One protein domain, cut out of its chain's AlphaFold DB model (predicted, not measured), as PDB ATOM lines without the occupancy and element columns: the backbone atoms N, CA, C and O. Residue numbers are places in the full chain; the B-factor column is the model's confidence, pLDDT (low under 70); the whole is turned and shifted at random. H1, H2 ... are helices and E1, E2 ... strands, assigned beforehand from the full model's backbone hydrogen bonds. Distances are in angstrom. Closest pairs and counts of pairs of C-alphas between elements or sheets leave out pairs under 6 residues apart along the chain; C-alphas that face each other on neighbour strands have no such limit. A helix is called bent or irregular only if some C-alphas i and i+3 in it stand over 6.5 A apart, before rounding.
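Overview. This is residues 100 to 273 of the 280 residues of the protein "Metallo-dependent phosphatase" of Rhizophagus irregularis (strain DAOM 181602 / DAOM 197198 / MUCL 43194) (UniProt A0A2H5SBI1). Two small three-stranded sheets stand partly face to face in the middle, each with a pair of side-by-side helices beyond its outer side: H3 and H6 beyond E4 E5 E6, H1 and H2 beyond E1 E2 E3. H5 lies off at one end, on the loop between E6 and H6. The printed part has 174 residues with six named helices and six named strands, in the order E1 H1 E2 H2 E3 E4 E5 H3 H4 E6 H5 H6. The sheet E4 E5 E6 is mixed and the sheet E1 E2 E3 parallel; the class is mixed, helices and strands. The whole is compact, with a radius of gyration of the C-alphas of 16.4 A and spans of 43 by 41 by 32 A.

Along the chain. E4, residues 187 to 191, spans 13.4 A from C-alpha 187 at (-2.385, -28.591, 17.581). E5 is residues 194 to 198 and E6 residues 226 to 230. H3, residues 206 to 217, is 16.8 A long; H4 is residues 219 to 222. H6, residues 255 to 268, is 19.8 A long and ends at C-alpha 268 (4.893, -18.032, 5.916). H5 is residues 242 to 246. E1, residues 100 to 102, begins at C-alpha 100 (15.922, -31.415, 24.051); E2 is residues 127 to 130 and E3 residues 163 to 165. H1, residues 109 to 122, is 19.8 A long. H2, residues 141 to 154, is 17.7 A long and only just irregular: C-alphas 147 and 150 are 6.6 A apart.

Arrangement. E4 and E5 are an antiparallel hairpin, with N 189 and O 196 at 3.0 A. E5 and E6 are parallel, with N 197 and O 228 at 2.9 A. H3 is on this sheet, over E4 and E5, and runs along the strands, at 7 degrees to E5 on the local plane. H3 touches H6, closest at the C-alphas of Leu 216 and Tyr 268, 6.4 A, at a shallow tilt of 18 degrees, the same way. H4 only grazes the sheet, with residues 220 to 222. The closest C-alphas of E5 and E3 are those of Val 198 and Tyr 165, 7.5 A apart. E1 and E2 are parallel, with N 129 and O 100 at 2.8 A; E2 and E3 are parallel, with N 164 and O 128 at 2.8 A. H1 only grazes this sheet, with residues 112 to 120. H2, with residues 147 to 152 alone, touches H1, closest at the C-alphas of Pro 151 and Asn 113, 5.2 A, at a shallow tilt of 21 degrees, the same way. E1, H1, E2, then E2, H2, E3, then E5, H3 H4, E6 are strand-helix-strand units, two parallel neighbour strands joined through helices, each crossover right-handed. Every O i to N i+4 pair is within hydrogen-bond range in H1, H3 and H5, against 5 of 10 in H2 and 7 of 10 in H6; H4 is too short for one.

Size, cuts and confidence. The two C-alphas farthest apart, of Asn 223 and Glu 247, are 43.9 A apart. The printed part has no cut. The links E3 to E4, 21 residues, and E6 to H5, 11 residues, are long. Mean pLDDT of the printed part is 91.7; residues 271 to 273 are under 70.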
ATOM      1  N   ILE A 100      15.366 -30.182  24.598       95.06
ATOM      2  CA  ILE A 100      15.922 -31.415  24.051       95.06
ATOM      3  C   ILE A 100      14.869 -32.009  23.129       95.06
ATOM      4  O   ILE A 100      13.688 -32.003  23.469       95.06
ATOM      5  N   ALA A 101      15.295 -32.517  21.981       94.88
ATOM      6  CA  ALA A 101      14.428 -33.234  21.065       94.88
ATOM      7  C   ALA A 101      14.835 -34.707  21.002       94.88
ATOM      8  O   ALA A 101      16.026 -35.024  20.941       94.88
ATOM      9  N   PHE A 102      13.833 -35.574  21.017       95.38
ATOM     10  CA  PHE A 102      13.929 -37.003  20.765       95.38
ATOM     11  C   PHE A 102      12.922 -37.383  19.674       95.38
ATOM     12  O   PHE A 102      11.960 -36.655  19.419       95.38
ATOM     13  N   ALA A 103      13.174 -38.512  19.037       93.94
ATOM     14  CA  ALA A 103      12.294 -39.186  18.099       93.94
ATOM     15  C   ALA A 103      12.766 -40.639  18.010       93.94
ATOM     16  O   ALA A 103      13.889 -40.937  18.438       93.94
ATOM     17  N   ASP A 104      11.929 -41.499  17.445       93.31
ATOM     18  CA  ASP A 104      12.323 -42.823  16.971       93.31
ATOM     19  C   ASP A 104      13.051 -43.683  18.025       93.31
ATOM     20  O   ASP A 104      14.099 -44.289  17.779       93.31
ATOM     21  N   ASN A 105      12.536 -43.694  19.259       93.31
ATOM     22  CA  ASN A 105      13.122 -44.501  20.328       93.31
ATOM     23  C   ASN A 105      12.485 -45.892  20.472       93.31
ATOM     24  O   ASN A 105      12.921 -46.670  21.332       93.31
ATOM     25  N   GLN A 106      11.459 -46.203  19.681       89.81
ATOM     26  CA  GLN A 106      10.871 -47.530  19.544       89.81
ATOM     27  C   GLN A 106      11.962 -48.565  19.240       89.81
ATOM     28  O   GLN A 106      12.876 -48.337  18.455       89.81
ATOM     29  N   PHE A 107      11.946 -49.685  19.972       87.62
ATOM     30  CA  PHE A 107      13.008 -50.709  19.985       87.62
ATOM     31  C   PHE A 107      14.424 -50.249  20.397       87.62
ATOM     32  O   PHE A 107      15.333 -51.074  20.528       87.62
ATOM     33  N   GLY A 108      14.614 -48.966  20.700       90.69
ATOM     34  CA  GLY A 108      15.892 -48.349  21.030       90.69
ATOM     35  C   GLY A 108      16.159 -48.157  22.523       90.69
ATOM     36  O   GLY A 108      17.062 -47.387  22.850       90.69
ATOM     37  N   LEU A 109      15.440 -48.824  23.442       93.69
ATOM     38  CA  LEU A 109      15.471 -48.550  24.897       93.69
ATOM     39  C   LEU A 109      16.885 -48.324  25.458       93.69
ATOM     40  O   LEU A 109      17.143 -47.346  26.154       93.69
ATOM     41  N   SER A 110      17.843 -49.198  25.138       95.94
ATOM     42  CA  SER A 110      19.221 -49.059  25.635       95.94
ATOM     43  C   SER A 110      19.892 -47.759  25.167       95.94
ATOM     44  O   SER A 110      20.621 -47.121  25.933       95.94
ATOM     45  N   VAL A 111      19.662 -47.359  23.914       96.69
ATOM     46  CA  VAL A 111      20.159 -46.101  23.339       96.69
ATOM     47  C   VAL A 111      19.419 -44.925  23.964       96.69
ATOM     48  O   VAL A 111      20.068 -44.029  24.505       96.69
ATOM     49  N   PHE A 112      18.088 -44.966  23.970       97.06
ATOM     50  CA  PHE A 112      17.241 -43.916  24.522       97.06
ATOM     51  C   PHE A 112      17.570 -43.628  25.986       97.06
ATOM     52  O   PHE A 112      17.859 -42.489  26.344       97.06
ATOM     53  N   ASN A 113      17.698 -44.665  26.814       97.50
ATOM     54  CA  ASN A 113      18.087 -44.535  28.213       97.50
ATOM     55  C   ASN A 113      19.441 -43.821  28.385       97.50
ATOM     56  O   ASN A 113      19.578 -42.953  29.248       97.50
ATOM     57  N   ARG A 114      20.444 -44.121  27.542       97.56
ATOM     58  CA  ARG A 114      21.738 -43.407  27.564       97.56
ATOM     59  C   ARG A 114      21.612 -41.952  27.115       97.56
ATOM     60  O   ARG A 114      22.284 -41.091  27.685       97.56
ATOM     61  N   LEU A 115      20.792 -41.671  26.101       96.88
ATOM     62  CA  LEU A 115      20.573 -40.313  25.599       96.88
ATOM     63  C   LEU A 115      19.861 -39.449  26.643       96.88
ATOM     64  O   LEU A 115      20.348 -38.364  26.956       96.88
ATOM     65  N   VAL A 116      18.789 -39.962  27.249       97.62
ATOM     66  CA  VAL A 116      18.053 -39.303  28.335       97.62
ATOM     67  C   VAL A 116      18.966 -39.061  29.540       97.62
ATOM     68  O   VAL A 116      19.019 -37.944  30.059       97.62
ATOM     69  N   GLN A 117      19.767 -40.058  29.938       97.62
ATOM     70  CA  GLN A 117      20.758 -39.892  31.002       97.62
ATOM     71  C   GLN A 117      21.759 -38.778  30.672       97.62
ATOM     72  O   GLN A 117      21.962 -37.870  31.478       97.62
ATOM     73  N   SER A 118      22.374 -38.823  29.486       97.06
ATOM     74  CA  SER A 118      23.332 -37.809  29.035       97.06
ATOM     75  C   SER A 118      22.701 -36.416  29.018       97.06
ATOM     76  O   SER A 118      23.339 -35.450  29.435       97.06
ATOM     77  N   ALA A 119      21.460 -36.296  28.550       95.94
ATOM     78  CA  ALA A 119      20.764 -35.021  28.497       95.94
ATOM     79  C   ALA A 119      20.511 -34.461  29.907       95.94
ATOM     80  O   ALA A 119      20.877 -33.317  30.169       95.94
ATOM     81  N   SER A 120      20.043 -35.295  30.845       95.69
ATOM     82  CA  SER A 120      19.830 -34.909  32.253       95.69
ATOM     83  C   SER A 120      21.101 -34.454  32.985       95.69
ATOM     84  O   SER A 120      21.030 -33.702  33.951       95.69
ATOM     85  N   GLN A 121      22.277 -34.904  32.535       96.00
ATOM     86  CA  GLN A 121      23.569 -34.524  33.112       96.00
ATOM     87  C   GLN A 121      24.143 -33.237  32.505       96.00
ATOM     88  O   GLN A 121      24.975 -32.586  33.133       96.00
ATOM     89  N   LYS A 122      23.748 -32.893  31.274       95.06
ATOM     90  CA  LYS A 122      24.318 -31.772  30.508       95.06
ATOM     91  C   LYS A 122      23.467 -30.509  30.556       95.06
ATOM     92  O   LYS A 122      24.000 -29.421  30.361       95.06
ATOM     93  N   THR A 123      22.164 -30.644  30.761       93.06
ATOM     94  CA  THR A 123      21.212 -29.533  30.697       93.06
ATOM     95  C   THR A 123      20.035 -29.776  31.642       93.06
ATOM     96  O   THR A 123      19.785 -30.900  32.074       93.06
ATOM     97  N   SER A 124      19.318 -28.701  31.963       92.50
ATOM     98  CA  SER A 124      18.002 -28.742  32.590       92.50
ATOM     99  C   SER A 124      17.024 -28.145  31.574       92.50
ATOM    100  O   SER A 124      16.867 -26.922  31.542       92.50
ATOM    101  N   PRO A 125      16.446 -28.965  30.680       95.12
ATOM    102  CA  PRO A 125      15.538 -28.473  29.649       95.12
ATOM    103  C   PRO A 125      14.320 -27.789  30.277       95.12
ATOM    104  O   PRO A 125      13.824 -28.201  31.324       95.12
ATOM    105  N   ASN A 126      13.796 -26.773  29.602       94.25
ATOM    106  CA  ASN A 126      12.471 -26.239  29.893       94.25
ATOM    107  C   ASN A 126      11.380 -27.097  29.247       94.25
ATOM    108  O   ASN A 126      10.314 -27.257  29.831       94.25
ATOM    109  N   PHE A 127      11.658 -27.663  28.068       94.06
ATOM    110  CA  PHE A 127      10.728 -28.503  27.314       94.06
ATOM    111  C   PHE A 127      11.448 -29.683  26.668       94.06
ATOM    112  O   PHE A 127      12.633 -29.608  26.332       94.06
ATOM    113  N   ILE A 128      10.702 -30.759  26.463       95.81
ATOM    114  CA  ILE A 128      11.114 -31.898  25.646       95.81
ATOM    115  C   ILE A 128      10.260 -31.873  24.383       95.81
ATOM    116  O   ILE A 128       9.051 -31.677  24.462       95.81
ATOM    117  N   ILE A 129      10.869 -32.079  23.223       95.88
ATOM    118  CA  ILE A 129      10.148 -32.398  21.991       95.88
ATOM    119  C   ILE A 129      10.259 -33.901  21.780       95.88
ATOM    120  O   ILE A 129      11.356 -34.450  21.880       95.88
ATOM    121  N   HIS A 130       9.137 -34.545  21.479       96.00
ATOM    122  CA  HIS A 130       9.121 -35.901  20.954       96.00
ATOM    123  C   HIS A 130       8.425 -35.908  19.597       96.00
ATOM    124  O   HIS A 130       7.235 -35.602  19.524       96.00
ATOM    125  N   ALA A 131       9.151 -36.219  18.527       95.19
ATOM    126  CA  ALA A 131       8.623 -36.159  17.163       95.19
ATOM    127  C   ALA A 131       7.988 -37.482  16.698       95.19
ATOM    128  O   ALA A 131       8.053 -37.810  15.523       95.19
ATOM    129  N   GLY A 132       7.352 -38.222  17.606       94.62
ATOM    130  CA  GLY A 132       6.703 -39.498  17.296       94.62
ATOM    131  C   GLY A 132       7.589 -40.723  17.462       94.62
ATOM    132  O   GLY A 132       8.788 -40.622  17.727       94.62
ATOM    133  N   ASP A 133       6.925 -41.868  17.384       95.69
ATOM    134  CA  ASP A 133       7.450 -43.210  17.604       95.69
ATOM    135  C   ASP A 133       8.178 -43.376  18.947       95.69
ATOM    136  O   ASP A 133       9.284 -43.905  19.070       95.69
ATOM    137  N   GLY A 134       7.511 -42.921  20.011       95.06
ATOM    138  CA  GLY A 134       7.954 -43.163  21.387       95.06
ATOM    139  C   GLY A 134       7.830 -44.633  21.801       95.06
ATOM    140  O   GLY A 134       8.557 -45.102  22.679       95.06
ATOM    141  N   VAL A 135       6.927 -45.372  21.155       96.56
ATOM    142  CA  VAL A 135       6.705 -46.814  21.321       96.56
ATOM    143  C   VAL A 135       6.493 -47.463  19.957       96.56
ATOM    144  O   VAL A 135       6.168 -46.779  18.995       96.56
ATOM    145  N   GLN A 136       6.652 -48.785  19.878       95.19
ATOM    146  CA  GLN A 136       6.448 -49.545  18.640       95.19
ATOM    147  C   GLN A 136       4.968 -49.837  18.363       95.19
ATOM    148  O   GLN A 136       4.526 -49.884  17.217       95.19
ATOM    149  N   GLU A 137       4.229 -50.152  19.421       95.44
ATOM    150  CA  GLU A 137       2.844 -50.585  19.356       95.44
ATOM    151  C   GLU A 137       2.049 -49.724  20.334       95.44
ATOM    152  O   GLU A 137       2.177 -49.870  21.552       95.44
ATOM    153  N   TYR A 138       1.201 -48.838  19.811       94.31
ATOM    154  CA  TYR A 138       0.426 -47.882  20.612       94.31
ATOM    155  C   TYR A 138      -0.387 -48.519  21.760       94.31
ATOM    156  O   TYR A 138      -0.661 -47.865  22.767       94.31
ATOM    157  N   ASN A 139      -0.792 -49.787  21.629       93.94
ATOM    158  CA  ASN A 139      -1.582 -50.517  22.623       93.94
ATOM    159  C   ASN A 139      -0.736 -51.378  23.580       93.94
ATOM    160  O   ASN A 139      -1.298 -52.095  24.410       93.94
ATOM    161  N   ASN A 140       0.594 -51.334  23.471       95.50
ATOM    162  CA  ASN A 140       1.486 -52.100  24.324       95.50
ATOM    163  C   ASN A 140       1.850 -51.306  25.581       95.50
ATOM    164  O   ASN A 140       2.694 -50.411  25.571       95.50
ATOM    165  N   LEU A 141       1.222 -51.692  26.689       95.06
ATOM    166  CA  LEU A 141       1.421 -51.080  27.997       95.06
ATOM    167  C   LEU A 141       2.891 -51.062  28.447       95.06
ATOM    168  O   LEU A 141       3.382 -50.039  28.915       95.06
ATOM    169  N   GLN A 142       3.601 -52.179  28.267       95.19
ATOM    170  CA  GLN A 142       4.994 -52.317  28.691       95.19
ATOM    171  C   GLN A 142       5.896 -51.302  27.981       95.19
ATOM    172  O   GLN A 142       6.811 -50.761  28.597       95.19
ATOM    173  N   GLN A 143       5.641 -51.027  26.700       96.75
ATOM    174  CA  GLN A 143       6.447 -50.076  25.936       96.75
ATOM    175  C   GLN A 143       6.233 -48.645  26.435       96.75
ATOM    176  O   GLN A 143       7.201 -47.916  26.642       96.75
ATOM    177  N   TRP A 144       4.991 -48.257  26.734       96.69
ATOM    178  CA  TRP A 144       4.724 -46.951  27.336       96.69
ATOM    179  C   TRP A 144       5.400 -46.809  28.698       96.69
ATOM    180  O   TRP A 144       6.141 -45.852  28.919       96.69
ATOM    181  N   GLN A 145       5.189 -47.774  29.593       94.81
ATOM    182  CA  GLN A 145       5.739 -47.732  30.947       94.81
ATOM    183  C   GLN A 145       7.273 -47.761  30.929       94.81
ATOM    184  O   GLN A 145       7.921 -46.832  31.408       94.81
ATOM    185  N   THR A 146       7.857 -48.811  30.351       94.62
ATOM    186  CA  THR A 146       9.279 -49.122  30.543       94.62
ATOM    187  C   THR A 146      10.191 -48.668  29.418       94.62
ATOM    188  O   THR A 146      11.338 -48.310  29.690       94.62
ATOM    189  N   ASP A 147       9.708 -48.650  28.175       95.94
ATOM    190  CA  ASP A 147      10.558 -48.262  27.050       95.94
ATOM    191  C   ASP A 147      10.593 -46.734  26.900       95.94
ATOM    192  O   ASP A 147      11.648 -46.172  26.601       95.94
ATOM    193  N   PHE A 148       9.467 -46.062  27.176       97.31
ATOM    194  CA  PHE A 148       9.314 -44.620  26.987       97.31
ATOM    195  C   PHE A 148       9.374 -43.795  28.287       97.31
ATOM    196  O   PHE A 148      10.283 -42.974  28.461       97.31
ATOM    197  N   TYR A 149       8.437 -43.976  29.227       96.44
ATOM    198  CA  TYR A 149       8.349 -43.089  30.398       96.44
ATOM    199  C   TYR A 149       9.406 -43.354  31.468       96.44
ATOM    200  O   TYR A 149       9.909 -42.392  32.055       96.44
ATOM    201  N   ASP A 150       9.776 -44.611  31.719       96.06
ATOM    202  CA  ASP A 150      10.764 -44.962  32.742       96.06
ATOM    203  C   ASP A 150      12.109 -44.255  32.537       96.06
ATOM    204  O   ASP A 150      12.582 -43.625  33.488       96.06
ATOM    205  N   PRO A 151      12.741 -44.264  31.343       97.25
ATOM    206  CA  PRO A 151      13.956 -43.489  31.110       97.25
ATOM    207  C   PRO A 151      13.789 -42.014  31.491       97.25
ATOM    208  O   PRO A 151      14.589 -41.459  32.251       97.25
ATOM    209  N   LEU A 152      12.713 -41.379  31.020       96.94
ATOM    210  CA  LEU A 152      12.438 -39.962  31.260       96.94
ATOM    211  C   LEU A 152      12.218 -39.652  32.751       96.94
ATOM    212  O   LEU A 152      12.732 -38.648  33.260       96.94
ATOM    213  N   ALA A 153      11.495 -40.518  33.462       94.69
ATOM    214  CA  ALA A 153      11.170 -40.372  34.876       94.69
ATOM    215  C   ALA A 153      12.367 -40.679  35.790       94.69
ATOM    216  O   ALA A 153      12.646 -39.914  36.723       94.69
ATOM    217  N   ASN A 154      13.118 -41.749  35.502       96.44
ATOM    218  CA  ASN A 154      14.287 -42.185  36.272       96.44
ATOM    219  C   ASN A 154      15.388 -41.119  36.287       96.44
ATOM    220  O   ASN A 154      16.019 -40.881  37.323       96.44
ATOM    221  N   TYR A 155      15.562 -40.410  35.170       96.50
ATOM    222  CA  TYR A 155      16.487 -39.278  35.061       96.50
ATOM    223  C   TYR A 155      15.820 -37.912  35.285       96.50
ATOM    224  O   TYR A 155      16.447 -36.873  35.090       96.50
ATOM    225  N   LYS A 156      14.575 -37.908  35.781       93.88
ATOM    226  CA  LYS A 156      13.826 -36.732  36.250       93.88
ATOM    227  C   LYS A 156      13.605 -35.637  35.199       93.88
ATOM    228  O   LYS A 156      13.348 -34.496  35.585       93.88
ATOM    229  N   LEU A 157      13.659 -35.949  33.902       94.81
ATOM    230  CA  LEU A 157      13.381 -34.961  32.855       94.81
ATOM    231  C   LEU A 157      11.898 -34.574  32.852       94.81
ATOM    232  O   LEU A 157      11.567 -33.399  32.987       94.81
ATOM    233  N   THR A 158      10.996 -35.558  32.853       91.81
ATOM    234  CA  THR A 158       9.538 -35.330  32.916       91.81
ATOM    235  C   THR A 158       9.063 -34.747  34.243       91.81
ATOM    236  O   THR A 158       7.919 -34.312  34.350       91.81
ATOM    237  N   LYS A 159       9.937 -34.671  35.258       85.94
ATOM    238  CA  LYS A 159       9.617 -33.963  36.501       85.94
ATOM    239  C   LYS A 159       9.576 -32.451  36.329       85.94
ATOM    240  O   LYS A 159       8.964 -31.802  37.174       85.94
ATOM    241  N   HIS A 160      10.238 -31.903  35.312       90.75
ATOM    242  CA  HIS A 160      10.324 -30.455  35.153       90.75
ATOM    243  C   HIS A 160      10.229 -29.906  33.743       90.75
ATOM    244  O   HIS A 160      10.008 -28.705  33.588       90.75
ATOM    245  N   ALA A 161      10.338 -30.767  32.739       94.88
ATOM    246  CA  ALA A 161      10.204 -30.392  31.350       94.88
ATOM    247  C   ALA A 161       8.969 -31.079  30.751       94.88
ATOM    248  O   ALA A 161       8.993 -32.296  30.536       94.88
ATOM    249  N   PRO A 162       7.883 -30.329  30.497       94.12
ATOM    250  CA  PRO A 162       6.745 -30.832  29.740       94.12
ATOM    251  C   PRO A 162       7.161 -31.308  28.344       94.12
ATOM    252  O   PRO A 162       8.082 -30.749  27.741       94.12
ATOM    253  N   ILE A 163       6.455 -32.316  27.827       95.19
ATOM    254  CA  ILE A 163       6.700 -32.876  26.496       95.19
ATOM    255  C   ILE A 163       5.731 -32.255  25.486       95.19
ATOM    256  O   ILE A 163       4.518 -32.285  25.690       95.19
ATOM    257  N   ILE A 164       6.263 -31.730  24.385       94.50
ATOM    258  CA  ILE A 164       5.516 -31.419  23.165       94.50
ATOM    259  C   ILE A 164       5.630 -32.651  22.264       94.50
ATOM    260  O   ILE A 164       6.716 -32.959  21.772       94.50
ATOM    261  N   TYR A 165       4.526 -33.378  22.116       94.81
ATOM    262  CA  TYR A 165       4.492 -34.705  21.501       94.81
ATOM    263  C   TYR A 165       3.759 -34.662  20.161       94.81
ATOM    264  O   TYR A 165       2.608 -34.216  20.127       94.81
ATOM    265  N   ALA A 166       4.413 -35.122  19.095       94.56
ATOM    266  CA  ALA A 166       3.783 -35.512  17.835       94.56
ATOM    267  C   ALA A 166       3.625 -37.033  17.803       94.56
ATOM    268  O   ALA A 166       4.463 -37.731  18.365       94.56
ATOM    269  N   HIS A 167       2.584 -37.536  17.147       94.31
ATOM    270  CA  HIS A 167       2.396 -38.973  16.950       94.31
ATOM    271  C   HIS A 167       3.090 -39.430  15.668       94.31
ATOM    272  O   HIS A 167       2.950 -38.797  14.618       94.31
ATOM    273  N   GLY A 168       3.832 -40.525  15.763       94.25
ATOM    274  CA  GLY A 168       4.392 -41.237  14.628       94.25
ATOM    275  C   GLY A 168       3.556 -42.448  14.237       94.25
ATOM    276  O   GLY A 168       2.489 -42.687  14.804       94.25
ATOM    277  N   ASN A 169       3.983 -43.188  13.218       92.81
ATOM    278  CA  ASN A 169       3.176 -44.293  12.694       92.81
ATOM    279  C   ASN A 169       3.070 -45.483  13.654       92.81
ATOM    280  O   ASN A 169       2.118 -46.259  13.544       92.81
ATOM    281  N   HIS A 170       4.013 -45.647  14.579       94.56
ATOM    282  CA  HIS A 170       4.017 -46.739  15.549       94.56
ATOM    283  C   HIS A 170       3.195 -46.450  16.810       94.56
ATOM    284  O   HIS A 170       2.580 -47.355  17.385       94.56
ATOM    285  N   ASP A 171       3.114 -45.182  17.209       93.44
ATOM    286  CA  ASP A 171       2.308 -44.739  18.351       93.44
ATOM    287  C   ASP A 171       0.975 -44.070  17.957       93.44
ATOM    288  O   ASP A 171       0.225 -43.606  18.822       93.44
ATOM    289  N   PHE A 172       0.639 -44.105  16.664       93.56
ATOM    290  CA  PHE A 172      -0.667 -43.735  16.133       93.56
ATOM    291  C   PHE A 172      -1.773 -44.663  16.656       93.56
ATOM    292  O   PHE A 172      -1.772 -45.872  16.412       93.56
ATOM    293  N   ASP A 173      -2.773 -44.087  17.327       92.56
ATOM    294  CA  ASP A 173      -3.956 -44.811  17.783       92.56
ATOM    295  C   ASP A 173      -5.119 -44.581  16.808       92.56
ATOM    296  O   ASP A 173      -5.730 -43.508  16.817       92.56
ATOM    297  N   PRO A 174      -5.531 -45.592  16.019       89.38
ATOM    298  CA  PRO A 174      -6.628 -45.449  15.064       89.38
ATOM    299  C   PRO A 174      -7.989 -45.161  15.720       89.38
ATOM    300  O   PRO A 174      -8.953 -44.849  15.019       89.38
ATOM    301  N   LYS A 175      -8.110 -45.294  17.050       90.44
ATOM    302  CA  LYS A 175      -9.315 -44.941  17.818       90.44
ATOM    303  C   LYS A 175      -9.258 -43.534  18.416       90.44
ATOM    304  O   LYS A 175     -10.260 -43.108  18.986       90.44
ATOM    305  N   ASN A 176      -8.131 -42.831  18.287       87.50
ATOM    306  CA  ASN A 176      -7.871 -41.523  18.887       87.50
ATOM    307  C   ASN A 176      -8.102 -41.478  20.413       87.50
ATOM    308  O   ASN A 176      -8.605 -40.479  20.925       87.50
ATOM    309  N   LEU A 177      -7.789 -42.557  21.147       90.25
ATOM    310  CA  LEU A 177      -7.863 -42.565  22.617       90.25
ATOM    311  C   LEU A 177      -6.569 -42.034  23.240       90.25
ATOM    312  O   LEU A 177      -6.619 -41.359  24.265       90.25
ATOM    313  N   TYR A 178      -5.418 -42.353  22.632       93.38
ATOM    314  CA  TYR A 178      -4.097 -41.824  22.992       93.38
ATOM    315  C   TYR A 178      -3.825 -41.814  24.501       93.38
ATOM    316  O   TYR A 178      -3.403 -40.806  25.055       93.38
ATOM    317  N   ASN A 179      -4.081 -42.924  25.202       94.19
ATOM    318  CA  ASN A 179      -4.148 -42.971  26.673       94.19
ATOM    319  C   ASN A 179      -2.948 -42.344  27.404       94.19
ATOM    320  O   ASN A 179      -3.128 -41.797  28.487       94.19
ATOM    321  N   TYR A 180      -1.752 -42.368  26.817       95.12
ATOM    322  CA  TYR A 180      -0.543 -41.837  27.444       95.12
ATOM    323  C   TYR A 180      -0.107 -40.457  26.940       95.12
ATOM    324  O   TYR A 180       0.715 -39.801  27.572       95.12
ATOM    325  N   THR A 181      -0.675 -39.969  25.842       93.69
ATOM    326  CA  THR A 181      -0.266 -38.714  25.202       93.69
ATOM    327  C   THR A 181      -1.450 -37.749  25.094       93.69
ATOM    328  O   THR A 181      -2.491 -37.928  25.733       93.69
ATOM    329  N   THR A 182      -1.275 -36.653  24.356       89.12
ATOM    330  CA  THR A 182      -2.362 -35.707  24.080       89.12
ATOM    331  C   THR A 182      -3.427 -36.352  23.192       89.12
ATOM    332  O   THR A 182      -3.099 -37.033  22.226       89.12
ATOM    333  N   ASP A 183      -4.703 -36.083  23.482       86.12
ATOM    334  CA  ASP A 183      -5.842 -36.586  22.694       86.12
ATOM    335  C   ASP A 183      -5.984 -35.878  21.335       86.12
ATOM    336  O   ASP A 183      -6.821 -36.240  20.512       86.12
ATOM    337  N   THR A 184      -5.224 -34.800  21.117       86.75
ATOM    338  CA  THR A 184      -5.306 -33.975  19.906       86.75
ATOM    339  C   THR A 184      -4.141 -34.289  18.976       86.75
ATOM    340  O   THR A 184      -3.000 -33.988  19.318       86.75
ATOM    341  N   SER A 185      -4.436 -34.822  17.790       88.06
ATOM    342  CA  SER A 185      -3.421 -35.262  16.823       88.06
ATOM    343  C   SER A 185      -2.642 -34.117  16.161       88.06
ATOM    344  O   SER A 185      -1.454 -34.249  15.892       88.06
ATOM    345  N   TRP A 186      -3.272 -32.959  15.939       93.38
ATOM    346  CA  TRP A 186      -2.587 -31.746  15.476       93.38
ATOM    347  C   TRP A 186      -3.053 -30.524  16.257       93.38
ATOM    348  O   TRP A 186      -4.244 -30.302  16.486       93.38
ATOM    349  N   TYR A 187      -2.104 -29.713  16.700       94.69
ATOM    350  CA  TYR A 187      -2.385 -28.591  17.581       94.69
ATOM    351  C   TYR A 187      -1.299 -27.535  17.491       94.69
ATOM    352  O   TYR A 187      -0.224 -27.721  16.923       94.69
ATOM    353  N   SER A 188      -1.601 -26.381  18.061       93.94
ATOM    354  CA  SER A 188      -0.690 -25.257  18.122       93.94
ATOM    355  C   SER A 188      -0.702 -24.672  19.524       93.94
ATOM    356  O   SER A 188      -1.732 -24.670  20.201       93.94
ATOM    357  N   LEU A 189       0.455 -24.199  19.966       92.25
ATOM    358  CA  LEU A 189       0.675 -23.701  21.321       92.25
ATOM    359  C   LEU A 189       1.710 -22.561  21.266       92.25
ATOM    360  O   LEU A 189       2.490 -22.482  20.312       92.25
ATOM    361  N   THR A 190       1.703 -21.637  22.229       90.31
ATOM    362  CA  THR A 190       2.595 -20.462  22.198       90.31
ATOM    363  C   THR A 190       3.317 -20.251  23.519       90.31
ATOM    364  O   THR A 190       2.750 -19.762  24.490       90.31
ATOM    365  N   ILE A 191       4.604 -20.549  23.566       88.62
ATOM    366  CA  ILE A 191       5.392 -20.432  24.797       88.62
ATOM    367  C   ILE A 191       6.676 -19.691  24.468       88.62
ATOM    368  O   ILE A 191       7.254 -19.929  23.410       88.62
ATOM    369  N   ALA A 192       7.109 -18.792  25.354       87.81
ATOM    370  CA  ALA A 192       8.369 -18.061  25.216       87.81
ATOM    371  C   ALA A 192       8.526 -17.344  23.857       87.81
ATOM    372  O   ALA A 192       9.508 -17.534  23.142       87.81
ATOM    373  N   ASN A 193       7.507 -16.569  23.466       87.50
ATOM    374  CA  ASN A 193       7.404 -15.898  22.160       87.50
ATOM    375  C   ASN A 193       7.643 -16.805  20.928       87.50
ATOM    376  O   ASN A 193       7.980 -16.331  19.843       87.50
ATOM    377  N   THR A 194       7.447 -18.115  21.093       89.00
ATOM    378  CA  THR A 194       7.614 -19.126  20.051       89.00
ATOM    379  C   THR A 194       6.269 -19.757  19.738       89.00
ATOM    380  O   THR A 194       5.560 -20.197  20.649       89.00
ATOM    381  N   ARG A 195       5.909 -19.812  18.453       91.75
ATOM    382  CA  ARG A 195       4.775 -20.605  17.977       91.75
ATOM    383  C   ARG A 195       5.239 -22.026  17.704       91.75
ATOM    384  O   ARG A 195       6.123 -22.221  16.872       91.75
ATOM    385  N   TRP A 196       4.609 -22.997  18.348       92.25
ATOM    386  CA  TRP A 196       4.812 -24.412  18.056       92.25
ATOM    387  C   TRP A 196       3.584 -24.940  17.342       92.25
ATOM    388  O   TRP A 196       2.457 -24.675  17.767       92.25
ATOM    389  N   ILE A 197       3.811 -25.674  16.265       94.38
ATOM    390  CA  ILE A 197       2.780 -26.327  15.472       94.38
ATOM    391  C   ILE A 197       3.142 -27.802  15.418       94.38
ATOM    392  O   ILE A 197       4.191 -28.159  14.892       94.38
ATOM    393  N   VAL A 198       2.282 -28.638  15.977       94.94
ATOM    394  CA  VAL A 198       2.404 -30.090  15.934       94.94
ATOM    395  C   VAL A 198       1.420 -30.612  14.902       94.94
ATOM    396  O   VAL A 198       0.243 -30.250  14.939       94.94
ATOM    397  N   LEU A 199       1.922 -31.417  13.972       94.94
ATOM    398  CA  LEU A 199       1.157 -31.996  12.876       94.94
ATOM    399  C   LEU A 199       1.097 -33.510  13.005       94.94
ATOM    400  O   LEU A 199       2.055 -34.134  13.460       94.94
ATOM    401  N   ASP A 200       0.002 -34.076  12.516       94.31
ATOM    402  CA  ASP A 200      -0.149 -35.515  12.357       94.31
ATOM    403  C   ASP A 200       0.147 -35.887  10.903       94.31
ATOM    404  O   ASP A 200      -0.643 -35.596   9.998       94.31
ATOM    405  N   SER A 201       1.301 -36.510  10.665       93.69
ATOM    406  CA  SER A 201       1.693 -36.991   9.336       93.69
ATOM    407  C   SER A 201       1.075 -38.337   8.956       93.69
ATOM    408  O   SER A 201       1.224 -38.761   7.808       93.69
ATOM    409  N   ASN A 202       0.379 -39.007   9.878       91.81
ATOM    410  CA  ASN A 202      -0.247 -40.306   9.633       91.81
ATOM    411  C   ASN A 202      -1.581 -40.176   8.890       91.81
ATOM    412  O   ASN A 202      -2.037 -41.132   8.260       91.81
ATOM    413  N   ILE A 203      -2.206 -38.991   8.934       90.81
ATOM    414  CA  ILE A 203      -3.528 -38.745   8.355       90.81
ATOM    415  C   ILE A 203      -3.473 -37.620   7.311       90.81
ATOM    416  O   ILE A 203      -3.255 -36.453   7.632       90.81
ATOM    417  N   ASP A 204      -3.776 -37.963   6.055       94.31
ATOM    418  CA  ASP A 204      -4.088 -36.991   4.999       94.31
ATOM    419  C   ASP A 204      -5.545 -36.499   5.168       94.31
ATOM    420  O   ASP A 204      -6.480 -37.052   4.581       94.31
ATOM    421  N   ASP A 205      -5.747 -35.501   6.040       94.62
ATOM    422  CA  ASP A 205      -7.060 -34.915   6.362       94.62
ATOM    423  C   ASP A 205      -7.160 -33.446   5.919       94.62
ATOM    424  O   ASP A 205      -6.417 -32.575   6.378       94.62
ATOM    425  N   ILE A 206      -8.177 -33.141   5.106       95.62
ATOM    426  CA  ILE A 206      -8.498 -31.783   4.647       95.62
ATOM    427  C   ILE A 206      -8.747 -30.791   5.796       95.62
ATOM    428  O   ILE A 206      -8.504 -29.591   5.646       95.62
ATOM    429  N   ASN A 207      -9.226 -31.258   6.949       96.38
ATOM    430  CA  ASN A 207      -9.411 -30.416   8.126       96.38
ATOM    431  C   ASN A 207      -8.069 -29.928   8.670       96.38
ATOM    432  O   ASN A 207      -7.976 -28.770   9.081       96.38
ATOM    433  N   GLN A 208      -7.034 -30.771   8.628       96.00
ATOM    434  CA  GLN A 208      -5.680 -30.387   9.007       96.00
ATOM    435  C   GLN A 208      -5.096 -29.395   7.990       96.00
ATOM    436  O   GLN A 208      -4.542 -28.383   8.408       96.00
ATOM    437  N   ASP A 209      -5.300 -29.590   6.681       95.94
ATOM    438  CA  ASP A 209      -4.895 -28.622   5.643       95.94
ATOM    439  C   ASP A 209      -5.509 -27.227   5.866       95.94
ATOM    440  O   ASP A 209      -4.810 -26.207   5.852       95.94
ATOM    441  N   LEU A 210      -6.830 -27.172   6.076       96.50
ATOM    442  CA  LEU A 210      -7.557 -25.920   6.298       96.50
ATOM    443  C   LEU A 210      -7.136 -25.261   7.612       96.50
ATOM    444  O   LEU A 210      -6.903 -24.049   7.650       96.50
ATOM    445  N   TRP A 211      -7.021 -26.056   8.677       96.75
ATOM    446  CA  TRP A 211      -6.543 -25.586   9.970       96.75
ATOM    447  C   TRP A 211      -5.131 -25.017   9.856       96.75
ATOM    448  O   TRP A 211      -4.908 -23.891  10.291       96.75
ATOM    449  N   LEU A 212      -4.213 -25.731   9.205       96.12
ATOM    450  CA  LEU A 212      -2.827 -25.315   9.048       96.12
ATOM    451  C   LEU A 212      -2.726 -24.019   8.244       96.12
ATOM    452  O   LEU A 212      -2.037 -23.096   8.655       96.12
ATOM    453  N   SER A 213      -3.443 -23.895   7.126       95.56
ATOM    454  CA  SER A 213      -3.456 -22.654   6.337       95.56
ATOM    455  C   SER A 213      -3.925 -21.444   7.165       95.56
ATOM    456  O   SER A 213      -3.325 -20.362   7.111       95.56
ATOM    457  N   ASN A 214      -4.973 -21.628   7.972       95.94
ATOM    458  CA  ASN A 214      -5.470 -20.590   8.875       95.94
ATOM    459  C   ASN A 214      -4.469 -20.293  10.000       95.94
ATOM    460  O   ASN A 214      -4.197 -19.132  10.286       95.94
ATOM    461  N   GLU A 215      -3.880 -21.326  10.598       95.25
ATOM    462  CA  GLU A 215      -2.909 -21.209  11.681       95.25
ATOM    463  C   GLU A 215      -1.632 -20.501  11.224       95.25
ATOM    464  O   GLU A 215      -1.151 -19.591  11.890       95.25
ATOM    465  N   LEU A 216      -1.105 -20.851  10.050       94.38
ATOM    466  CA  LEU A 216       0.097 -20.227   9.508       94.38
ATOM    467  C   LEU A 216      -0.128 -18.756   9.153       94.38
ATOM    468  O   LEU A 216       0.817 -17.978   9.210       94.38
ATOM    469  N   SER A 217      -1.351 -18.352   8.801       94.56
ATOM    470  CA  SER A 217      -1.679 -16.955   8.485       94.56
ATOM    471  C   SER A 217      -2.164 -16.133   9.682       94.56
ATOM    472  O   SER A 217      -2.329 -14.918   9.549       94.56
ATOM    473  N   SER A 218      -2.370 -16.766  10.839       94.12
ATOM    474  CA  SER A 218      -2.929 -16.130  12.030       94.12
ATOM    475  C   SER A 218      -1.969 -15.093  12.638       94.12
ATOM    476  O   SER A 218      -0.747 -15.273  12.576       94.12
ATOM    477  N   PRO A 219      -2.471 -14.011  13.263       90.81
ATOM    478  CA  PRO A 219      -1.636 -13.098  14.047       90.81
ATOM    479  C   PRO A 219      -0.893 -13.801  15.191       90.81
ATOM    480  O   PRO A 219       0.244 -13.445  15.492       90.81
ATOM    481  N   GLU A 220      -1.505 -14.818  15.801       88.50
ATOM    482  CA  GLU A 220      -0.928 -15.626  16.878       88.50
ATOM    483  C   GLU A 220       0.363 -16.322  16.449       88.50
ATOM    484  O   GLU A 220       1.262 -16.499  17.270       88.50
ATOM    485  N   THR A 221       0.463 -16.678  15.168       90.88
ATOM    486  CA  THR A 221       1.657 -17.246  14.545       90.88
ATOM    487  C   THR A 221       2.563 -16.172  13.958       90.88
ATOM    488  O   THR A 221       3.778 -16.204  14.150       90.88
ATOM    489  N   GLN A 222       2.006 -15.220  13.209       90.25
ATOM    490  CA  GLN A 222       2.794 -14.255  12.443       90.25
ATOM    491  C   GLN A 222       3.533 -13.248  13.322       90.25
ATOM    492  O   GLN A 222       4.622 -12.824  12.945       90.25
ATOM    493  N   ASN A 223       2.998 -12.940  14.504       89.44
ATOM    494  CA  ASN A 223       3.614 -12.019  15.460       89.44
ATOM    495  C   ASN A 223       4.664 -12.686  16.367       89.44
ATOM    496  O   ASN A 223       5.066 -12.083  17.360       89.44
ATOM    497  N   LYS A 224       5.058 -13.937  16.093       88.06
ATOM    498  CA  LYS A 224       6.048 -14.672  16.889       88.06
ATOM    499  C   LYS A 224       7.409 -14.661  16.220       88.06
ATOM    500  O   LYS A 224       7.507 -14.852  15.007       88.06
ATOM    501  N   ASP A 225       8.437 -14.477  17.043       86.44
ATOM    502  CA  ASP A 225       9.828 -14.407  16.594       86.44
ATOM    503  C   ASP A 225      10.301 -15.770  16.091       86.44
ATOM    504  O   ASP A 225      10.946 -15.874  15.048       86.44
ATOM    505  N   PHE A 226       9.930 -16.828  16.816       87.81
ATOM    506  CA  PHE A 226      10.243 -18.206  16.463       87.81
ATOM    507  C   PHE A 226       8.973 -18.962  16.097       87.81
ATOM    508  O   PHE A 226       7.924 -18.821  16.729       87.81
ATOM    509  N   LYS A 227       9.082 -19.791  15.062       90.62
ATOM    510  CA  LYS A 227       7.982 -20.572  14.507       90.62
ATOM    511  C   LYS A 227       8.507 -21.965  14.191       90.62
ATOM    512  O   LYS A 227       9.298 -22.122  13.263       90.62
ATOM    513  N   ILE A 228       8.102 -22.944  14.989       91.50
ATOM    514  CA  ILE A 228       8.612 -24.314  14.948       91.50
ATOM    515  C   ILE A 228       7.471 -25.247  14.556       91.50
ATOM    516  O   ILE A 228       6.399 -25.215  15.161       91.50
ATOM    517  N   VAL A 229       7.715 -26.075  13.542       93.62
ATOM    518  CA  VAL A 229       6.832 -27.185  13.165       93.62
ATOM    519  C   VAL A 229       7.464 -28.481  13.639       93.62
ATOM    520  O   VAL A 229       8.649 -28.684  13.392       93.62
ATOM    521  N   ILE A 230       6.669 -29.333  14.281       93.94
ATOM    522  CA  ILE A 230       7.019 -30.693  14.684       93.94
ATOM    523  C   ILE A 230       6.099 -31.629  13.902       93.94
ATOM    524  O   ILE A 230       4.875 -31.487  13.941       93.94
ATOM    525  N   VAL A 231       6.696 -32.550  13.162       93.25
ATOM    526  CA  VAL A 231       6.009 -33.553  12.351       93.25
ATOM    527  C   VAL A 231       6.880 -34.800  12.342       93.25
ATOM    528  O   VAL A 231       8.102 -34.659  12.275       93.25
ATOM    529  N   HIS A 232       6.260 -35.973  12.441       93.56
ATOM    530  CA  HIS A 232       6.991 -37.233  12.489       93.56
ATOM    531  C   HIS A 232       7.613 -37.569  11.131       93.56
ATOM    532  O   HIS A 232       8.829 -37.561  11.016       93.56
ATOM    533  N   ILE A 233       6.799 -37.720  10.078       91.25
ATOM    534  CA  ILE A 233       7.300 -37.968   8.715       91.25
ATOM    535  C   ILE A 233       7.647 -36.620   8.058       91.25
ATOM    536  O   ILE A 233       6.742 -35.827   7.747       91.25
ATOM    537  N   PRO A 234       8.934 -36.312   7.825       88.12
ATOM    538  CA  PRO A 234       9.364 -35.012   7.349       88.12
ATOM    539  C   PRO A 234       9.138 -34.854   5.836       88.12
ATOM    540  O   PRO A 234       9.129 -35.818   5.069       88.12
ATOM    541  N   PRO A 235       9.024 -33.607   5.340       87.25
ATOM    542  CA  PRO A 235       8.867 -33.341   3.911       87.25
ATOM    543  C   PRO A 235      10.106 -33.705   3.075       87.25
ATOM    544  O   PRO A 235       9.993 -33.867   1.858       87.25
ATOM    545  N   PHE A 236      11.284 -33.785   3.700       84.81
ATOM    546  CA  PHE A 236      12.557 -34.060   3.039       84.81
ATOM    547  C   PHE A 236      13.409 -34.981   3.914       84.81
ATOM    548  O   PHE A 236      13.650 -34.660   5.075       84.81
ATOM    549  N   MET A 237      13.903 -36.069   3.326       81.12
ATOM    550  CA  MET A 237      14.856 -36.999   3.935       81.12
ATOM    551  C   MET A 237      16.069 -37.151   3.019       81.12
ATOM    552  O   MET A 237      15.917 -37.248   1.798       81.12
ATOM    553  N   GLU A 238      17.270 -37.165   3.595       74.44
ATOM    554  CA  GLU A 238      18.517 -37.352   2.840       74.44
ATOM    555  C   GLU A 238      18.963 -38.821   2.801       74.44
ATOM    556  O   GLU A 238      19.550 -39.265   1.812       74.44
ATOM    557  N   PHE A 239      18.654 -39.589   3.845       79.44
ATOM    558  CA  PHE A 239      19.018 -40.995   3.968       79.44
ATOM    559  C   PHE A 239      17.818 -41.811   4.449       79.44
ATOM    560  O   PHE A 239      17.150 -41.411   5.394       79.44
ATOM    561  N   TRP A 240      17.573 -42.947   3.794       80.38
ATOM    562  CA  TRP A 240      16.577 -43.940   4.193       80.38
ATOM    563  C   TRP A 240      17.007 -45.320   3.700       80.38
ATOM    564  O   TRP A 240      17.730 -45.417   2.698       80.38
ATOM    565  N   ASP A 241      16.557 -46.389   4.362       87.69
ATOM    566  CA  ASP A 241      16.824 -47.749   3.896       87.69
ATOM    567  C   ASP A 241      16.301 -47.936   2.453       87.69
ATOM    568  O   ASP A 241      15.119 -47.702   2.185       87.69
ATOM    569  N   PRO A 242      17.136 -48.360   1.482       88.06
ATOM    570  CA  PRO A 242      16.718 -48.426   0.084       88.06
ATOM    571  C   PRO A 242      15.557 -49.388  -0.182       88.06
ATOM    572  O   PRO A 242      14.776 -49.140  -1.107       88.06
ATOM    573  N   ILE A 243      15.444 -50.478   0.585       89.62
ATOM    574  CA  ILE A 243      14.374 -51.470   0.423       89.62
ATOM    575  C   ILE A 243      13.072 -50.878   0.955       89.62
ATOM    576  O   ILE A 243      12.058 -50.888   0.259       89.62
ATOM    577  N   ALA A 244      13.099 -50.299   2.149       86.44
ATOM    578  CA  ALA A 244      11.958 -49.632   2.750       86.44
ATOM    579  C   ALA A 244      11.468 -48.464   1.864       86.44
ATOM    580  O   ALA A 244      10.309 -48.414   1.436       86.44
ATOM    581  N   TRP A 245      12.399 -47.627   1.403       87.12
ATOM    582  CA  TRP A 245      12.115 -46.489   0.530       87.12
ATOM    583  C   TRP A 245      11.441 -46.894  -0.787       87.12
ATOM    584  O   TRP A 245      10.437 -46.305  -1.207       87.12
ATOM    585  N   ASN A 246      12.003 -47.892  -1.477       88.81
ATOM    586  CA  ASN A 246      11.594 -48.235  -2.838       88.81
ATOM    587  C   ASN A 246      10.573 -49.370  -2.891       88.81
ATOM    588  O   ASN A 246       9.569 -49.244  -3.594       88.81
ATOM    589  N   GLU A 247      10.832 -50.467  -2.184       91.88
ATOM    590  CA  GLU A 247      10.035 -51.694  -2.249       91.88
ATOM    591  C   GLU A 247       8.833 -51.636  -1.304       91.88
ATOM    592  O   GLU A 247       7.722 -51.971  -1.725       91.88
ATOM    593  N   LYS A 248       9.017 -51.132  -0.073       88.25
ATOM    594  CA  LYS A 248       7.898 -50.876   0.856       88.25
ATOM    595  C   LYS A 248       7.169 -49.557   0.584       88.25
ATOM    596  O   LYS A 248       6.118 -49.311   1.167       88.25
ATOM    597  N   LYS A 249       7.657 -48.771  -0.384       88.00
ATOM    598  CA  LYS A 249       7.034 -47.533  -0.883       88.00
ATOM    599  C   LYS A 249       6.964 -46.410   0.156       88.00
ATOM    600  O   LYS A 249       6.127 -45.519   0.018       88.00
ATOM    601  N   GLU A 250       7.867 -46.405   1.130       87.81
ATOM    602  CA  GLU A 250       7.898 -45.399   2.202       87.81
ATOM    603  C   GLU A 250       8.229 -43.996   1.677       87.81
ATOM    604  O   GLU A 250       7.822 -42.998   2.253       87.81
ATOM    605  N   LYS A 251       8.778 -43.888   0.460       84.25
ATOM    606  CA  LYS A 251       8.890 -42.614  -0.275       84.25
ATOM    607  C   LYS A 251       7.575 -41.857  -0.509       84.25
ATOM    608  O   LYS A 251       7.603 -40.708  -0.951       84.25
ATOM    609  N   HIS A 252       6.438 -42.526  -0.327       87.75
ATOM    610  CA  HIS A 252       5.102 -41.942  -0.440       87.75
ATOM    611  C   HIS A 252       4.462 -41.648   0.923       87.75
ATOM    612  O   HIS A 252       3.372 -41.076   0.967       87.75
ATOM    613  N   TRP A 253       5.102 -42.037   2.027       87.50
ATOM    614  CA  TRP A 253       4.622 -41.718   3.366       87.50
ATOM    615  C   TRP A 253       4.631 -40.209   3.573       87.50
ATOM    616  O   TRP A 253       5.554 -39.517   3.143       87.50
ATOM    617  N   GLY A 254       3.547 -39.689   4.150       84.25
ATOM    618  CA  GLY A 254       3.405 -38.257   4.396       84.25
ATOM    619  C   GLY A 254       3.589 -37.379   3.149       84.25
ATOM    620  O   GLY A 254       3.966 -36.220   3.283       84.25
ATOM    621  N   GLU A 255       3.350 -37.873   1.921       91.06
ATOM    622  CA  GLU A 255       3.645 -37.112   0.690       91.06
ATOM    623  C   GLU A 255       2.958 -35.733   0.663       91.06
ATOM    624  O   GLU A 255       3.482 -34.766   0.095       91.06
ATOM    625  N   PHE A 256       1.807 -35.606   1.321       94.00
ATOM    626  CA  PHE A 256       1.109 -34.340   1.505       94.00
ATOM    627  C   PHE A 256       1.883 -33.321   2.353       94.00
ATOM    628  O   PHE A 256       1.830 -32.125   2.061       94.00
ATOM    629  N   VAL A 257       2.670 -33.765   3.335       93.19
ATOM    630  CA  VAL A 257       3.560 -32.900   4.121       93.19
ATOM    631  C   VAL A 257       4.566 -32.227   3.186       93.19
ATOM    632  O   VAL A 257       4.747 -31.008   3.218       93.19
ATOM    633  N   ARG A 258       5.154 -32.990   2.260       91.00
ATOM    634  CA  ARG A 258       6.086 -32.472   1.247       91.00
ATOM    635  C   ARG A 258       5.410 -31.593   0.198       91.00
ATOM    636  O   ARG A 258       5.936 -30.545  -0.165       91.00
ATOM    637  N   THR A 259       4.278 -32.033  -0.341       93.75
ATOM    638  CA  THR A 259       3.676 -31.419  -1.539       93.75
ATOM    639  C   THR A 259       2.696 -30.293  -1.231       93.75
ATOM    640  O   THR A 259       2.515 -29.412  -2.070       93.75
ATOM    641  N   ARG A 260       2.086 -30.286  -0.038       95.19
ATOM    642  CA  ARG A 260       1.087 -29.293   0.382       95.19
ATOM    643  C   ARG A 260       1.556 -28.459   1.570       95.19
ATOM    644  O   ARG A 260       1.443 -27.237   1.504       95.19
ATOM    645  N   PHE A 261       2.143 -29.061   2.608       94.62
ATOM    646  CA  PHE A 261       2.513 -28.311   3.820       94.62
ATOM    647  C   PHE A 261       3.838 -27.551   3.685       94.62
ATOM    648  O   PHE A 261       3.891 -26.362   3.999       94.62
ATOM    649  N   ALA A 262       4.890 -28.169   3.144       92.06
ATOM    650  CA  ALA A 262       6.186 -27.508   2.964       92.06
ATOM    651  C   ALA A 262       6.115 -26.210   2.125       92.06
ATOM    652  O   ALA A 262       6.724 -25.212   2.526       92.06
ATOM    653  N   PRO A 263       5.328 -26.136   1.029       93.19
ATOM    654  CA  PRO A 263       5.084 -24.871   0.337       93.19
ATOM    655  C   PRO A 263       4.451 -23.790   1.223       93.19
ATOM    656  O   PRO A 263       4.801 -22.615   1.093       93.19
ATOM    657  N   LEU A 264       3.545 -24.164   2.136       93.12
ATOM    658  CA  LEU A 264       2.950 -23.228   3.091       93.12
ATOM    659  C   LEU A 264       3.987 -22.744   4.111       93.12
ATOM    660  O   LEU A 264       4.063 -21.544   4.365       93.12
ATOM    661  N   PHE A 265       4.833 -23.631   4.639       91.44
ATOM    662  CA  PHE A 265       5.906 -23.242   5.567       91.44
ATOM    663  C   PHE A 265       6.844 -22.209   4.943       91.44
ATOM    664  O   PHE A 265       7.119 -21.174   5.554       91.44
ATOM    665  N   ASN A 266       7.258 -22.442   3.694       87.69
ATOM    666  CA  ASN A 266       8.087 -21.504   2.942       87.69
ATOM    667  C   ASN A 266       7.372 -20.160   2.716       87.69
ATOM    668  O   ASN A 266       7.965 -19.100   2.897       87.69
ATOM    669  N   LYS A 267       6.076 -20.189   2.377       90.62
ATOM    670  CA  LYS A 267       5.262 -18.978   2.186       90.62
ATOM    671  C   LYS A 267       5.176 -18.113   3.452       90.62
ATOM    672  O   LYS A 267       5.151 -16.892   3.334       90.62
ATOM    673  N   TYR A 268       5.109 -18.726   4.636       88.69
ATOM    674  CA  TYR A 268       4.893 -18.032   5.916       88.69
ATOM    675  C   TYR A 268       6.161 -17.863   6.777       88.69
ATOM    676  O   TYR A 268       6.066 -17.395   7.917       88.69
ATOM    677  N   GLY A 269       7.338 -18.199   6.235       78.81
ATOM    678  CA  GLY A 269       8.640 -17.944   6.861       78.81
ATOM    679  C   GLY A 269       8.951 -18.839   8.062       78.81
ATOM    680  O   GLY A 269       9.533 -18.372   9.036       78.81
ATOM    681  N   PHE A 270       8.525 -20.101   8.028       73.56
ATOM    682  CA  PHE A 270       8.847 -21.071   9.076       73.56
ATOM    683  C   PHE A 270      10.247 -21.654   8.891       73.56
ATOM    684  O   PHE A 270      10.662 -21.937   7.769       73.56
ATOM    685  N   THR A 271      10.943 -21.888  10.007       59.41
ATOM    686  CA  THR A 271      12.138 -22.739  10.044       59.41
ATOM    687  C   THR A 271      11.701 -24.109  10.559       59.41
ATOM    688  O   THR A 271      11.351 -24.215  11.734       59.41
ATOM    689  N   PRO A 272      11.640 -25.150   9.715       56.78
ATOM    690  CA  PRO A 272      11.252 -26.478  10.171       56.78
ATOM    691  C   PRO A 272      12.302 -27.012  11.156       56.78
ATOM    692  O   PRO A 272      13.479 -27.080  10.803       56.78
ATOM    693  N   LEU A 273      11.896 -27.405  12.367       54.16
ATOM    694  CA  LEU A 273      12.697 -28.307  13.196       54.16
ATOM    695  C   LEU A 273      12.158 -29.711  12.937       54.16
ATOM    696  O   LEU A 273      11.236 -30.174  13.598       54.16
TER     697      LEU A 273